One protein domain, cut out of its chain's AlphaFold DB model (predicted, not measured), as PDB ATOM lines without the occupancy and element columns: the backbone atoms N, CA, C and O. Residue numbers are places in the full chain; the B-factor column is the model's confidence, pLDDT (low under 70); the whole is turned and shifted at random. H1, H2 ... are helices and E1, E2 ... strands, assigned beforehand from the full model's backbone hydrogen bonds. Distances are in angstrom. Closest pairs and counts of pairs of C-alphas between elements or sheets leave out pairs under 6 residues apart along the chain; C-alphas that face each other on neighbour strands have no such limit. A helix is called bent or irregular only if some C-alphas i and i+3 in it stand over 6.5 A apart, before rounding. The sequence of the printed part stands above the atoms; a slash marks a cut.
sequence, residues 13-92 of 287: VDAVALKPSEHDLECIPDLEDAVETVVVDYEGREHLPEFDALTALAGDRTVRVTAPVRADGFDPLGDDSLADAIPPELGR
ATOM      1  N   VAL A  13      -0.652  43.379  13.460       69.19
ATOM      2  CA  VAL A  13      -1.878  42.573  13.366       69.19
ATOM      3  C   VAL A  13      -2.652  42.647  14.683       69.19
ATOM      4  O   VAL A  13      -2.105  42.322  15.736       69.19
ATOM      5  N   ASP A  14      -3.914  43.062  14.608       81.00
ATOM      6  CA  ASP A  14      -4.859  43.172  15.725       81.00
ATOM      7  C   ASP A  14      -5.878  42.021  15.782       81.00
ATOM      8  O   ASP A  14      -6.539  41.820  16.804       81.00
ATOM      9  N   ALA A  15      -5.955  41.206  14.730       81.56
ATOM     10  CA  ALA A  15      -6.806  40.026  14.673       81.56
ATOM     11  C   ALA A  15      -6.100  38.816  14.043       81.56
ATOM     12  O   ALA A  15      -5.389  38.941  13.048       81.56
ATOM     13  N   VAL A  16      -6.325  37.615  14.580       84.06
ATOM     14  CA  VAL A  16      -5.804  36.361  14.001       84.06
ATOM     15  C   VAL A  16      -6.900  35.317  13.835       84.06
ATOM     16  O   VAL A  16      -7.787  35.205  14.678       84.06
ATOM     17  N   ALA A  17      -6.806  34.510  12.778       85.25
ATOM     18  CA  ALA A  17      -7.636  33.323  12.600       85.25
ATOM     19  C   ALA A  17      -6.837  32.056  12.949       85.25
ATOM     20  O   ALA A  17      -5.764  31.822  12.393       85.25
ATOM     21  N   LEU A  18      -7.359  31.235  13.859       86.25
ATOM     22  CA  LEU A  18      -6.774  29.968  14.289       86.25
ATOM     23  C   LEU A  18      -7.645  28.807  13.822       86.25
ATOM     24  O   LEU A  18      -8.820  28.723  14.168       86.25
ATOM     25  N   LYS A  19      -7.041  27.876  13.086       87.62
ATOM     26  CA  LYS A  19      -7.685  26.626  12.671       87.62
ATOM     27  C   LYS A  19      -7.364  25.497  13.646       87.62
ATOM     28  O   LYS A  19      -6.195  25.128  13.687       87.62
ATOM     29  N   PRO A  20      -8.321  24.887  14.370       86.94
ATOM     30  CA  PRO A  20      -8.044  23.773  15.288       86.94
ATOM     31  C   PRO A  20      -7.438  22.529  14.614       86.94
ATOM     32  O   PRO A  20      -6.788  21.721  15.273       86.94
ATOM     33  N   SER A  21      -7.626  22.366  13.299       85.12
ATOM     34  CA  SER A  21      -6.968  21.323  12.500       85.12
ATOM     35  C   SER A  21      -5.458  21.563  12.327       85.12
ATOM     36  O   SER A  21      -4.706  20.628  12.036       85.12
ATOM     37  N   GLU A  22      -4.998  22.800  12.529       84.75
ATOM     38  CA  GLU A  22      -3.626  23.245  12.262       84.75
ATOM     39  C   GLU A  22      -2.926  23.892  13.473       84.75
ATOM     40  O   GLU A  22      -1.698  23.889  13.519       84.75
ATOM     41  N   HIS A  23      -3.678  24.412  14.448       89.62
ATOM     42  CA  HIS A  23      -3.206  25.234  15.564       89.62
ATOM     43  C   HIS A  23      -3.714  24.696  16.907       89.62
ATOM     44  O   HIS A  23      -4.860  24.259  17.023       89.62
ATOM     45  N   ASP A  24      -2.877  24.792  17.943       89.31
ATOM     46  CA  ASP A  24      -3.272  24.521  19.326       89.31
ATOM     47  C   ASP A  24      -3.964  25.753  19.929       89.31
ATOM     48  O   ASP A  24      -3.344  26.806  20.080       89.31
ATOM     49  N   LEU A  25      -5.248  25.641  20.281       88.75
ATOM     50  CA  LEU A  25      -6.019  26.767  20.821       88.75
ATOM     51  C   LEU A  25      -5.550  27.184  22.224       88.75
ATOM     52  O   LEU A  25      -5.820  28.311  22.637       88.75
ATOM     53  N   GLU A  26      -4.786  26.342  22.932       90.19
ATOM     54  CA  GLU A  26      -4.161  26.723  24.205       90.19
ATOM     55  C   GLU A  26      -3.139  27.866  24.050       90.19
ATOM     56  O   GLU A  26      -2.752  28.463  25.050       90.19
ATOM     57  N   CYS A  27      -2.744  28.232  22.820       87.44
ATOM     58  CA  CYS A  27      -1.859  29.373  22.573       87.44
ATOM     59  C   CYS A  27      -2.537  30.749  22.680       87.44
ATOM     60  O   CYS A  27      -1.832  31.755  22.737       87.44
ATOM     61  N   ILE A  28      -3.875  30.828  22.709       87.38
ATOM     62  CA  ILE A  28      -4.614  32.107  22.700       87.38
ATOM     63  C   ILE A  28      -4.158  33.073  23.814       87.38
ATOM     64  O   ILE A  28      -3.930  34.251  23.516       87.38
ATOM     65  N   PRO A  29      -3.959  32.630  25.073       86.75
ATOM     66  CA  PRO A  29      -3.478  33.510  26.139       86.75
ATOM     67  C   PRO A  29      -2.055  34.042  25.914       86.75
ATOM     68  O   PRO A  29      -1.712  35.083  26.473       86.75
ATOM     69  N   ASP A  30      -1.245  33.348  25.109       87.75
ATOM     70  CA  ASP A  30       0.163  33.664  24.843       87.75
ATOM     71  C   ASP A  30       0.365  34.548  23.594       87.75
ATOM     72  O   ASP A  30       1.499  34.928  23.286       87.75
ATOM     73  N   LEU A  31      -0.710  34.886  22.867       85.75
ATOM     74  CA  LEU A  31      -0.656  35.811  21.728       85.75
ATOM     75  C   LEU A  31      -0.169  37.202  22.165       85.75
ATOM     76  O   LEU A  31      -0.329  37.609  23.315       85.75
ATOM     77  N   GLU A  32       0.408  37.975  21.242       84.62
ATOM     78  CA  GLU A  32       0.845  39.342  21.551       84.62
ATOM     79  C   GLU A  32      -0.332  40.214  22.021       84.62
ATOM     80  O   GLU A  32      -1.447  40.081  21.518       84.62
ATOM     81  N   ASP A  33      -0.102  41.129  22.971       83.62
ATOM     82  CA  ASP A  33      -1.147  42.019  23.521       83.62
ATOM     83  C   ASP A  33      -1.849  42.865  22.443       83.62
ATOM     84  O   ASP A  33      -2.979  43.293  22.645       83.62
ATOM     85  N   ALA A  34      -1.191  43.097  21.301       83.88
ATOM     86  CA  ALA A  34      -1.762  43.827  20.171       83.88
ATOM     87  C   ALA A  34      -2.908  43.075  19.467       83.88
ATOM     88  O   ALA A  34      -3.692  43.716  18.783       83.88
ATOM     89  N   VAL A  35      -3.011  41.748  19.627       86.06
ATOM     90  CA  VAL A  35      -4.028  40.909  18.967       86.06
ATOM     91  C   VAL A  35      -5.344  40.932  19.753       86.06
ATOM     92  O   VAL A  35      -5.648  40.043  20.543       86.06
ATOM     93  N   GLU A  36      -6.153  41.959  19.578       86.06
ATOM     94  CA  GLU A  36      -7.400  42.138  20.329       86.06
ATOM     95  C   GLU A  36      -8.490  41.109  19.965       86.06
ATOM     96  O   GLU A  36      -9.348  40.801  20.801       86.06
ATOM     97  N   THR A  37      -8.435  40.531  18.756       83.62
ATOM     98  CA  THR A  37      -9.446  39.590  18.246       83.62
ATOM     99  C   THR A  37      -8.855  38.245  17.811       83.62
ATOM    100  O   THR A  37      -7.847  38.169  17.112       83.62
ATOM    101  N   VAL A  38      -9.523  37.152  18.181       83.31
ATOM    102  CA  VAL A  38      -9.212  35.793  17.721       83.31
ATOM    103  C   VAL A  38     -10.446  35.184  17.070       83.31
ATOM    104  O   VAL A  38     -11.499  35.075  17.694       83.31
ATOM    105  N   VAL A  39     -10.311  34.739  15.827       84.56
ATOM    106  CA  VAL A  39     -11.330  33.969  15.113       84.56
ATOM    107  C   VAL A  39     -10.925  32.501  15.133       84.56
ATOM    108  O   VAL A  39      -9.864  32.139  14.640       84.56
ATOM    109  N   VAL A  40     -11.755  31.634  15.699       82.75
ATOM    110  CA  VAL A  40     -11.566  30.184  15.634       82.75
ATOM    111  C   VAL A  40     -12.285  29.667  14.398       82.75
ATOM    112  O   VAL A  40     -13.513  29.650  14.346       82.75
ATOM    113  N   ASP A  41     -11.505  29.263  13.404       82.88
ATOM    114  CA  ASP A  41     -11.992  28.780  12.119       82.88
ATOM    115  C   ASP A  41     -11.904  27.255  12.061       82.88
ATOM    116  O   ASP A  41     -10.848  26.699  11.758       82.88
ATOM    117  N   TYR A  42     -12.971  26.554  12.448       76.50
ATOM    118  CA  TYR A  42     -12.932  25.093  12.522       76.50
ATOM    119  C   TYR A  42     -13.442  24.413  11.255       76.50
ATOM    120  O   TYR A  42     -14.320  24.904  10.556       76.50
ATOM    121  N   GLU A  43     -12.882  23.239  10.966       73.75
ATOM    122  CA  GLU A  43     -13.153  22.474   9.751       73.75
ATOM    123  C   GLU A  43     -13.682  21.090  10.135       73.75
ATOM    124  O   GLU A  43     -12.944  20.259  10.645       73.75
ATOM    125  N   GLY A  44     -14.951  20.785   9.892       68.56
ATOM    126  CA  GLY A  44     -15.498  19.462  10.243       68.56
ATOM    127  C   GLY A  44     -15.924  19.339  11.714       68.56
ATOM    128  O   GLY A  44     -15.406  20.016  12.602       68.56
ATOM    129  N   ARG A  45     -16.847  18.406  11.992       70.56
ATOM    130  CA  ARG A  45     -17.271  18.056  13.365       70.56
ATOM    131  C   ARG A  45     -16.111  17.607  14.253       70.56
ATOM    132  O   ARG A  45     -16.137  17.839  15.455       70.56
ATOM    133  N   GLU A  46     -15.106  16.957  13.669       78.50
ATOM    134  CA  GLU A  46     -13.932  16.441  14.386       78.50
ATOM    135  C   GLU A  46     -13.071  17.550  15.011       78.50
ATOM    136  O   GLU A  46     -12.319  17.284  15.949       78.50
ATOM    137  N   HIS A  47     -13.200  18.782  14.513       82.00
ATOM    138  CA  HIS A  47     -12.439  19.946  14.956       82.00
ATOM    139  C   HIS A  47     -13.309  21.006  15.651       82.00
ATOM    140  O   HIS A  47     -12.805  22.087  15.951       82.00
ATOM    141  N   LEU A  48     -14.585  20.698  15.939       80.00
ATOM    142  CA  LEU A  48     -15.476  21.576  16.700       80.00
ATOM    143  C   LEU A  48     -14.863  21.854  18.088       80.00
ATOM    144  O   LEU A  48     -14.646  20.909  18.854       80.00
ATOM    145  N   PRO A  49     -14.575  23.119  18.431       79.31
ATOM    146  CA  PRO A  49     -13.990  23.449  19.721       79.31
ATOM    147  C   PRO A  49     -15.015  23.312  20.853       79.31
ATOM    148  O   PRO A  49     -16.207  23.557  20.670       79.31
ATOM    149  N   GLU A  50     -14.552  22.983  22.061       84.88
ATOM    150  CA  GLU A  50     -15.409  23.089  23.245       84.88
ATOM    151  C   GLU A  50     -15.615  24.571  23.597       84.88
ATOM    152  O   GLU A  50     -14.682  25.246  24.036       84.88
ATOM    153  N   PHE A  51     -16.836  25.082  23.407       81.50
ATOM    154  CA  PHE A  51     -17.148  26.505  23.596       81.50
ATOM    155  C   PHE A  51     -16.820  27.011  25.008       81.50
ATOM    156  O   PHE A  51     -16.229  28.080  25.139       81.50
ATOM    157  N   ASP A  52     -17.085  26.220  26.054       80.50
ATOM    158  CA  ASP A  52     -16.725  26.574  27.438       80.50
ATOM    159  C   ASP A  52     -15.206  26.755  27.617       80.50
ATOM    160  O   ASP A  52     -14.751  27.647  28.340       80.50
ATOM    161  N   ALA A  53     -14.404  25.921  26.946       82.25
ATOM    162  CA  ALA A  53     -12.949  26.023  26.979       82.25
ATOM    163  C   ALA A  53     -12.466  27.263  26.216       82.25
ATOM    164  O   ALA A  53     -11.594  27.977  26.708       82.25
ATOM    165  N   LEU A  54     -13.069  27.573  25.064       83.06
ATOM    166  CA  LEU A  54     -12.779  28.803  24.323       83.06
ATOM    167  C   LEU A  54     -13.089  30.059  25.134       83.06
ATOM    168  O   LEU A  54     -12.257  30.961  25.203       83.06
ATOM    169  N   THR A  55     -14.245  30.105  25.796       80.88
ATOM    170  CA  THR A  55     -14.608  31.223  26.674       80.88
ATOM    171  C   THR A  55     -13.606  31.376  27.819       80.88
ATOM    172  O   THR A  55     -13.249  32.496  28.178       80.88
ATOM    173  N   ALA A  56     -13.094  30.271  28.371       83.75
ATOM    174  CA  ALA A  56     -12.061  30.316  29.403       83.75
ATOM    175  C   ALA A  56     -10.701  30.821  28.880       83.75
ATOM    176  O   ALA A  56      -9.967  31.468  29.628       83.75
ATOM    177  N   LEU A  57     -10.368  30.539  27.616       83.81
ATOM    178  CA  LEU A  57      -9.123  30.961  26.964       83.81
ATOM    179  C   LEU A  57      -9.156  32.415  26.466       83.81
ATOM    180  O   LEU A  57      -8.094  33.012  26.302       83.81
ATOM    181  N   ALA A  58     -10.343  32.992  26.257       81.88
ATOM    182  CA  ALA A  58     -10.521  34.338  25.713       81.88
ATOM    183  C   ALA A  58      -9.863  35.444  26.562       81.88
ATOM    184  O   ALA A  58      -9.291  36.389  26.019       81.88
ATOM    185  N   GLY A  59      -9.908  35.329  27.896       82.94
ATOM    186  CA  GLY A  59      -9.420  36.382  28.792       82.94
ATOM    187  C   GLY A  59     -10.132  37.717  28.533       82.94
ATOM    188  O   GLY A  59     -11.356  37.777  28.608       82.94
ATOM    189  N   ASP A  60      -9.360  38.765  28.227       82.88
ATOM    190  CA  ASP A  60      -9.871  40.096  27.854       82.88
ATOM    191  C   ASP A  60     -10.031  40.281  26.323       82.88
ATOM    192  O   ASP A  60     -10.414  41.362  25.875       82.88
ATOM    193  N   ARG A  61      -9.725  39.259  25.508       83.31
ATOM    194  CA  ARG A  61      -9.794  39.321  24.036       83.31
ATOM    195  C   ARG A  61     -11.188  38.980  23.521       83.31
ATOM    196  O   ARG A  61     -11.919  38.193  24.124       83.31
ATOM    197  N   THR A  62     -11.516  39.493  22.339       81.50
ATOM    198  CA  THR A  62     -12.724  39.083  21.613       81.50
ATOM    199  C   THR A  62     -12.462  37.754  20.907       81.50
ATOM    200  O   THR A  62     -11.604  37.685  20.030       81.50
ATOM    201  N   VAL A  63     -13.206  36.700  21.256       77.19
ATOM    202  CA  VAL A  63     -13.144  35.404  20.557       77.19
ATOM    203  C   VAL A  63     -14.418  35.197  19.742       77.19
ATOM    204  O   VAL A  63     -15.523  35.216  20.281       77.19
ATOM    205  N   ARG A  64     -14.254  34.984  18.436       76.06
ATOM    206  CA  ARG A  64     -15.314  34.623  17.485       76.06
ATOM    207  C   ARG A  64     -15.085  33.194  17.000       76.06
ATOM    208  O   ARG A  64     -13.951  32.726  16.994       76.06
ATOM    209  N   VAL A  65     -16.136  32.508  16.565       70.81
ATOM    210  CA  VAL A  65     -16.033  31.162  15.978       70.81
ATOM    211  C   VAL A  65     -16.773  31.158  14.641       70.81
ATOM    212  O   VAL A  65     -17.893  31.660  14.576       70.81
ATOM    213  N   THR A  66     -16.168  30.617  13.581       71.44
ATOM    214  CA  THR A  66     -16.875  30.406  12.306       71.44
ATOM    215  C   THR A  66     -17.786  29.184  12.419       71.44
ATOM    216  O   THR A  66     -17.442  28.214  13.084       71.44
ATOM    217  N   ALA A  67     -18.964  29.207  11.796       63.09
ATOM    218  CA  ALA A  67     -19.876  28.061  11.750       63.09
ATOM    219  C   ALA A  67     -19.862  27.436  10.337       63.09
ATOM    220  O   ALA A  67     -20.620  27.867   9.466       63.09
ATOM    221  N   PRO A  68     -18.985  26.455  10.049       60.28
ATOM    222  CA  PRO A  68     -18.917  25.792   8.752       60.28
ATOM    223  C   PRO A  68     -20.188  24.988   8.443       60.28
ATOM    224  O   PRO A  68     -20.501  23.987   9.085       60.28
ATOM    225  N   VAL A  69     -20.861  25.359   7.356       57.56
ATOM    226  CA  VAL A  69     -22.157  24.797   6.930       57.56
ATOM    227  C   VAL A  69     -22.069  23.351   6.405       57.56
ATOM    228  O   VAL A  69     -23.037  22.604   6.414       57.56
ATOM    229  N   ARG A  70     -20.899  22.881   5.954       50.50
ATOM    230  CA  ARG A  70     -20.750  21.518   5.379       50.50
ATOM    231  C   ARG A  70     -19.852  20.572   6.163       50.50
ATOM    232  O   ARG A  70     -19.532  19.482   5.705       50.50
ATOM    233  N   ALA A  71     -19.499  20.978   7.368       37.56
ATOM    234  CA  ALA A  71     -18.744  20.203   8.332       37.56
ATOM    235  C   ALA A  71     -19.702  19.398   9.224       37.56
ATOM    236  O   ALA A  71     -19.759  19.585  10.433       37.56
ATOM    237  N   ASP A  72     -20.509  18.548   8.603       40.44
ATOM    238  CA  ASP A  72     -21.389  17.548   9.205       40.44
ATOM    239  C   ASP A  72     -22.460  17.997  10.214       40.44
ATOM    240  O   ASP A  72     -23.241  17.130  10.570       40.44
ATOM    241  N   GLY A  73     -22.585  19.251  10.674       40.09
ATOM    242  CA  GLY A  73     -23.616  19.624  11.669       40.09
ATOM    243  C   GLY A  73     -24.181  21.043  11.623       40.09
ATOM    244  O   GLY A  73     -24.729  21.496  12.620       40.09
ATOM    245  N   PHE A  74     -24.046  21.705  10.480       47.00
ATOM    246  CA  PHE A  74     -24.865  22.854  10.073       47.00
ATOM    247  C   PHE A  74     -25.526  22.483   8.741       47.00
ATOM    248  O   PHE A  74     -25.385  23.155   7.725       47.00
ATOM    249  N   ASP A  75     -26.107  21.285   8.723       46.72
ATOM    250  CA  ASP A  75     -26.492  20.597   7.501       46.72
ATOM    251  C   ASP A  75     -27.632  21.355   6.800       46.72
ATOM    252  O   ASP A  75     -28.718  21.462   7.369       46.72
ATOM    253  N   PRO A  76     -27.481  21.786   5.532       44.72
ATOM    254  CA  PRO A  76     -28.615  22.258   4.742       44.72
ATOM    255  C   PRO A  76     -29.699  21.169   4.537       44.72
ATOM    256  O   PRO A  76     -30.731  21.433   3.926       44.72
ATOM    257  N   LEU A  77     -29.518  19.936   5.007       50.03
ATOM    258  CA  LEU A  77     -30.537  18.883   5.060       50.03
ATOM    259  C   LEU A  77     -31.200  18.731   6.451       50.03
ATOM    260  O   LEU A  77     -32.036  17.838   6.606       50.03
ATOM    261  N   GLY A  78     -30.920  19.626   7.413       49.69
ATOM    262  CA  GLY A  78     -31.781  19.882   8.579       49.69
ATOM    263  C   GLY A  78     -31.294  19.395   9.950       49.69
ATOM    264  O   GLY A  78     -32.131  19.023  10.775       49.69
ATOM    265  N   ASP A  79     -29.983  19.364  10.211       58.44
ATOM    266  CA  ASP A  79     -29.441  19.213  11.574       58.44
ATOM    267  C   ASP A  79     -28.752  20.512  12.007       58.44
ATOM    268  O   ASP A  79     -27.557  20.693  11.775       58.44
ATOM    269  N   ASP A  80     -29.532  21.391  12.643       56.97
ATOM    270  CA  ASP A  80     -29.095  22.699  13.154       56.97
ATOM    271  C   ASP A  80     -28.699  22.640  14.646       56.97
ATOM    272  O   ASP A  80     -28.457  23.660  15.288       56.97
ATOM    273  N   SER A  81     -28.618  21.439  15.239       62.41
ATOM    274  CA  SER A  81     -28.449  21.267  16.693       62.41
ATOM    275  C   SER A  81     -27.121  21.791  17.254       62.41
ATOM    276  O   SER A  81     -27.015  22.031  18.459       62.41
ATOM    277  N   LEU A  82     -26.104  21.983  16.407       62.12
ATOM    278  CA  LEU A  82     -24.844  22.614  16.805       62.12
ATOM    279  C   LEU A  82     -24.952  24.140  16.898       62.12
ATOM    280  O   LEU A  82     -24.225  24.732  17.694       62.12
ATOM    281  N   ALA A  83     -25.864  24.764  16.147       61.38
ATOM    282  CA  ALA A  83     -26.136  26.197  16.245       61.38
ATOM    283  C   ALA A  83     -26.702  26.550  17.627       61.38
ATOM    284  O   ALA A  83     -26.219  27.473  18.279       61.38
ATOM    285  N   ASP A  84     -27.641  25.737  18.124       65.44
ATOM    286  CA  ASP A  84     -28.257  25.888  19.453       65.44
ATOM    287  C   ASP A  84     -27.242  25.819  20.610       65.44
ATOM    288  O   ASP A  84     -27.522  26.276  21.722       65.44
ATOM    289  N   ALA A  85     -26.074  25.212  20.379       67.75
ATOM    290  CA  ALA A  85     -25.022  25.079  21.380       67.75
ATOM    291  C   ALA A  85     -24.114  26.317  21.479       67.75
ATOM    292  O   ALA A  85     -23.350  26.411  22.441       67.75
ATOM    293  N   ILE A  86     -24.185  27.256  20.524       65.50
ATOM    294  CA  ILE A  86     -23.405  28.497  20.556       65.50
ATOM    295  C   ILE A  86     -24.007  29.424  21.628       65.50
ATOM    296  O   ILE A  86     -25.182  29.793  21.539       65.50
ATOM    297  N   PRO A  87     -23.238  29.831  22.657       64.00
ATOM    298  CA  PRO A  87     -23.729  30.760  23.667       64.00
ATOM    299  C   PRO A  87     -24.202  32.083  23.033       64.00
ATOM    300  O   PRO A  87     -23.468  32.647  22.221       64.00
ATOM    301  N   PRO A  88     -25.353  32.658  23.440       63.84
ATOM    302  CA  PRO A  88     -25.860  33.928  22.895       63.84
ATOM    303  C   PRO A  88     -24.875  35.098  23.028       63.84
ATOM    304  O   PRO A  88     -24.889  36.044  22.248       63.84
ATOM    305  N   GLU A  89     -24.010  35.019  24.036       61.41
ATOM    306  CA  GLU A  89     -22.946  35.974  24.338       61.41
ATOM    307  C   GLU A  89     -21.734  35.873  23.389       61.41
ATOM    308  O   GLU A  89     -20.943  36.811  23.332       61.41
ATOM    309  N   LEU A  90     -21.640  34.814  22.571       57.38
ATOM    310  CA  LEU A  90     -20.716  34.741  21.426       57.38
ATOM    311  C   LEU A  90     -21.286  35.391  20.145       57.38
ATOM    312  O   LEU A  90     -20.538  35.624  19.194       57.38
ATOM    313  N   GLY A  91     -22.549  35.832  20.177       61.81
ATOM    314  CA  GLY A  91     -23.073  36.880  19.302       61.81
ATOM    315  C   GLY A  91     -23.606  36.437  17.938       61.81
ATOM    316  O   GLY A  91     -23.638  35.261  17.591       61.81
ATOM    317  N   ARG A  92     -24.093  37.448  17.209       63.22
ATOM    318  CA  ARG A  92     -24.875  37.361  15.972       63.22
ATOM    319  C   ARG A  92     -24.203  36.520  14.878       63.22
ATOM    320  O   ARG A  92     -23.010  36.663  14.621       63.22
TER     321      ARG A  92
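This is residues 13 to 92 of the 287 residues of the protein "Alpha/beta fold hydrolase" of Halobacterium sp. PCN9 (UniProt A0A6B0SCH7). With little regular structure, this is a small sheet of three short parallel strands, E1 E2 E3, with H2 over one face, H1 grazing it, and a tail, residues 66 to 92, running out to Leu 77 and folding back. Of 80 printed residues, under half are in named elements, in the order E1, H1, E2, H2, E3, class mixed. It is compact, radius of gyration of the C-alphas 12.9 A, spanning 42 by 26 by 20 A.

Start at E1, residues 15 to 18, parallel to E2, residues 37 to 40; N 16 and O 37 are 3.0 A apart, within hydrogen-bond range. E3, residues 62 to 65, is parallel to E2, with N 38 and O 62 at 2.8 A. H1, residues 25 to 30, and H2, residues 51 to 58, make E1, H1, E2 and E2, H2, E3 strand-helix-strand units, parallel neighbours with a helix between, their crossovers right-handed. H1 only grazes the sheet; H2 is over E3, its height over the sheet 9.3 A. H1 and H2 touch, closest at C-alphas 29 and 57, 6.2 A. Every O i to N i+4 pair is within range in H2, 0 of 2 in H1, where 2 of 3 O i to N i+3 pairs are.

Find C-alpha 15 at (-6.806, 40.026, 14.673), where E1 begins; E3 ends at C-alpha 65, (-16.033, 31.162, 15.978). H2 is 10.5 A long. H1 is irregular: C-alphas 26 and 29 are 7.1 A apart.

The printed part has no cut. C-alphas 33 and 77 are farthest apart, 41.7 A. Look for pLDDT under 70 at residues 13, 44 and 67 to 92.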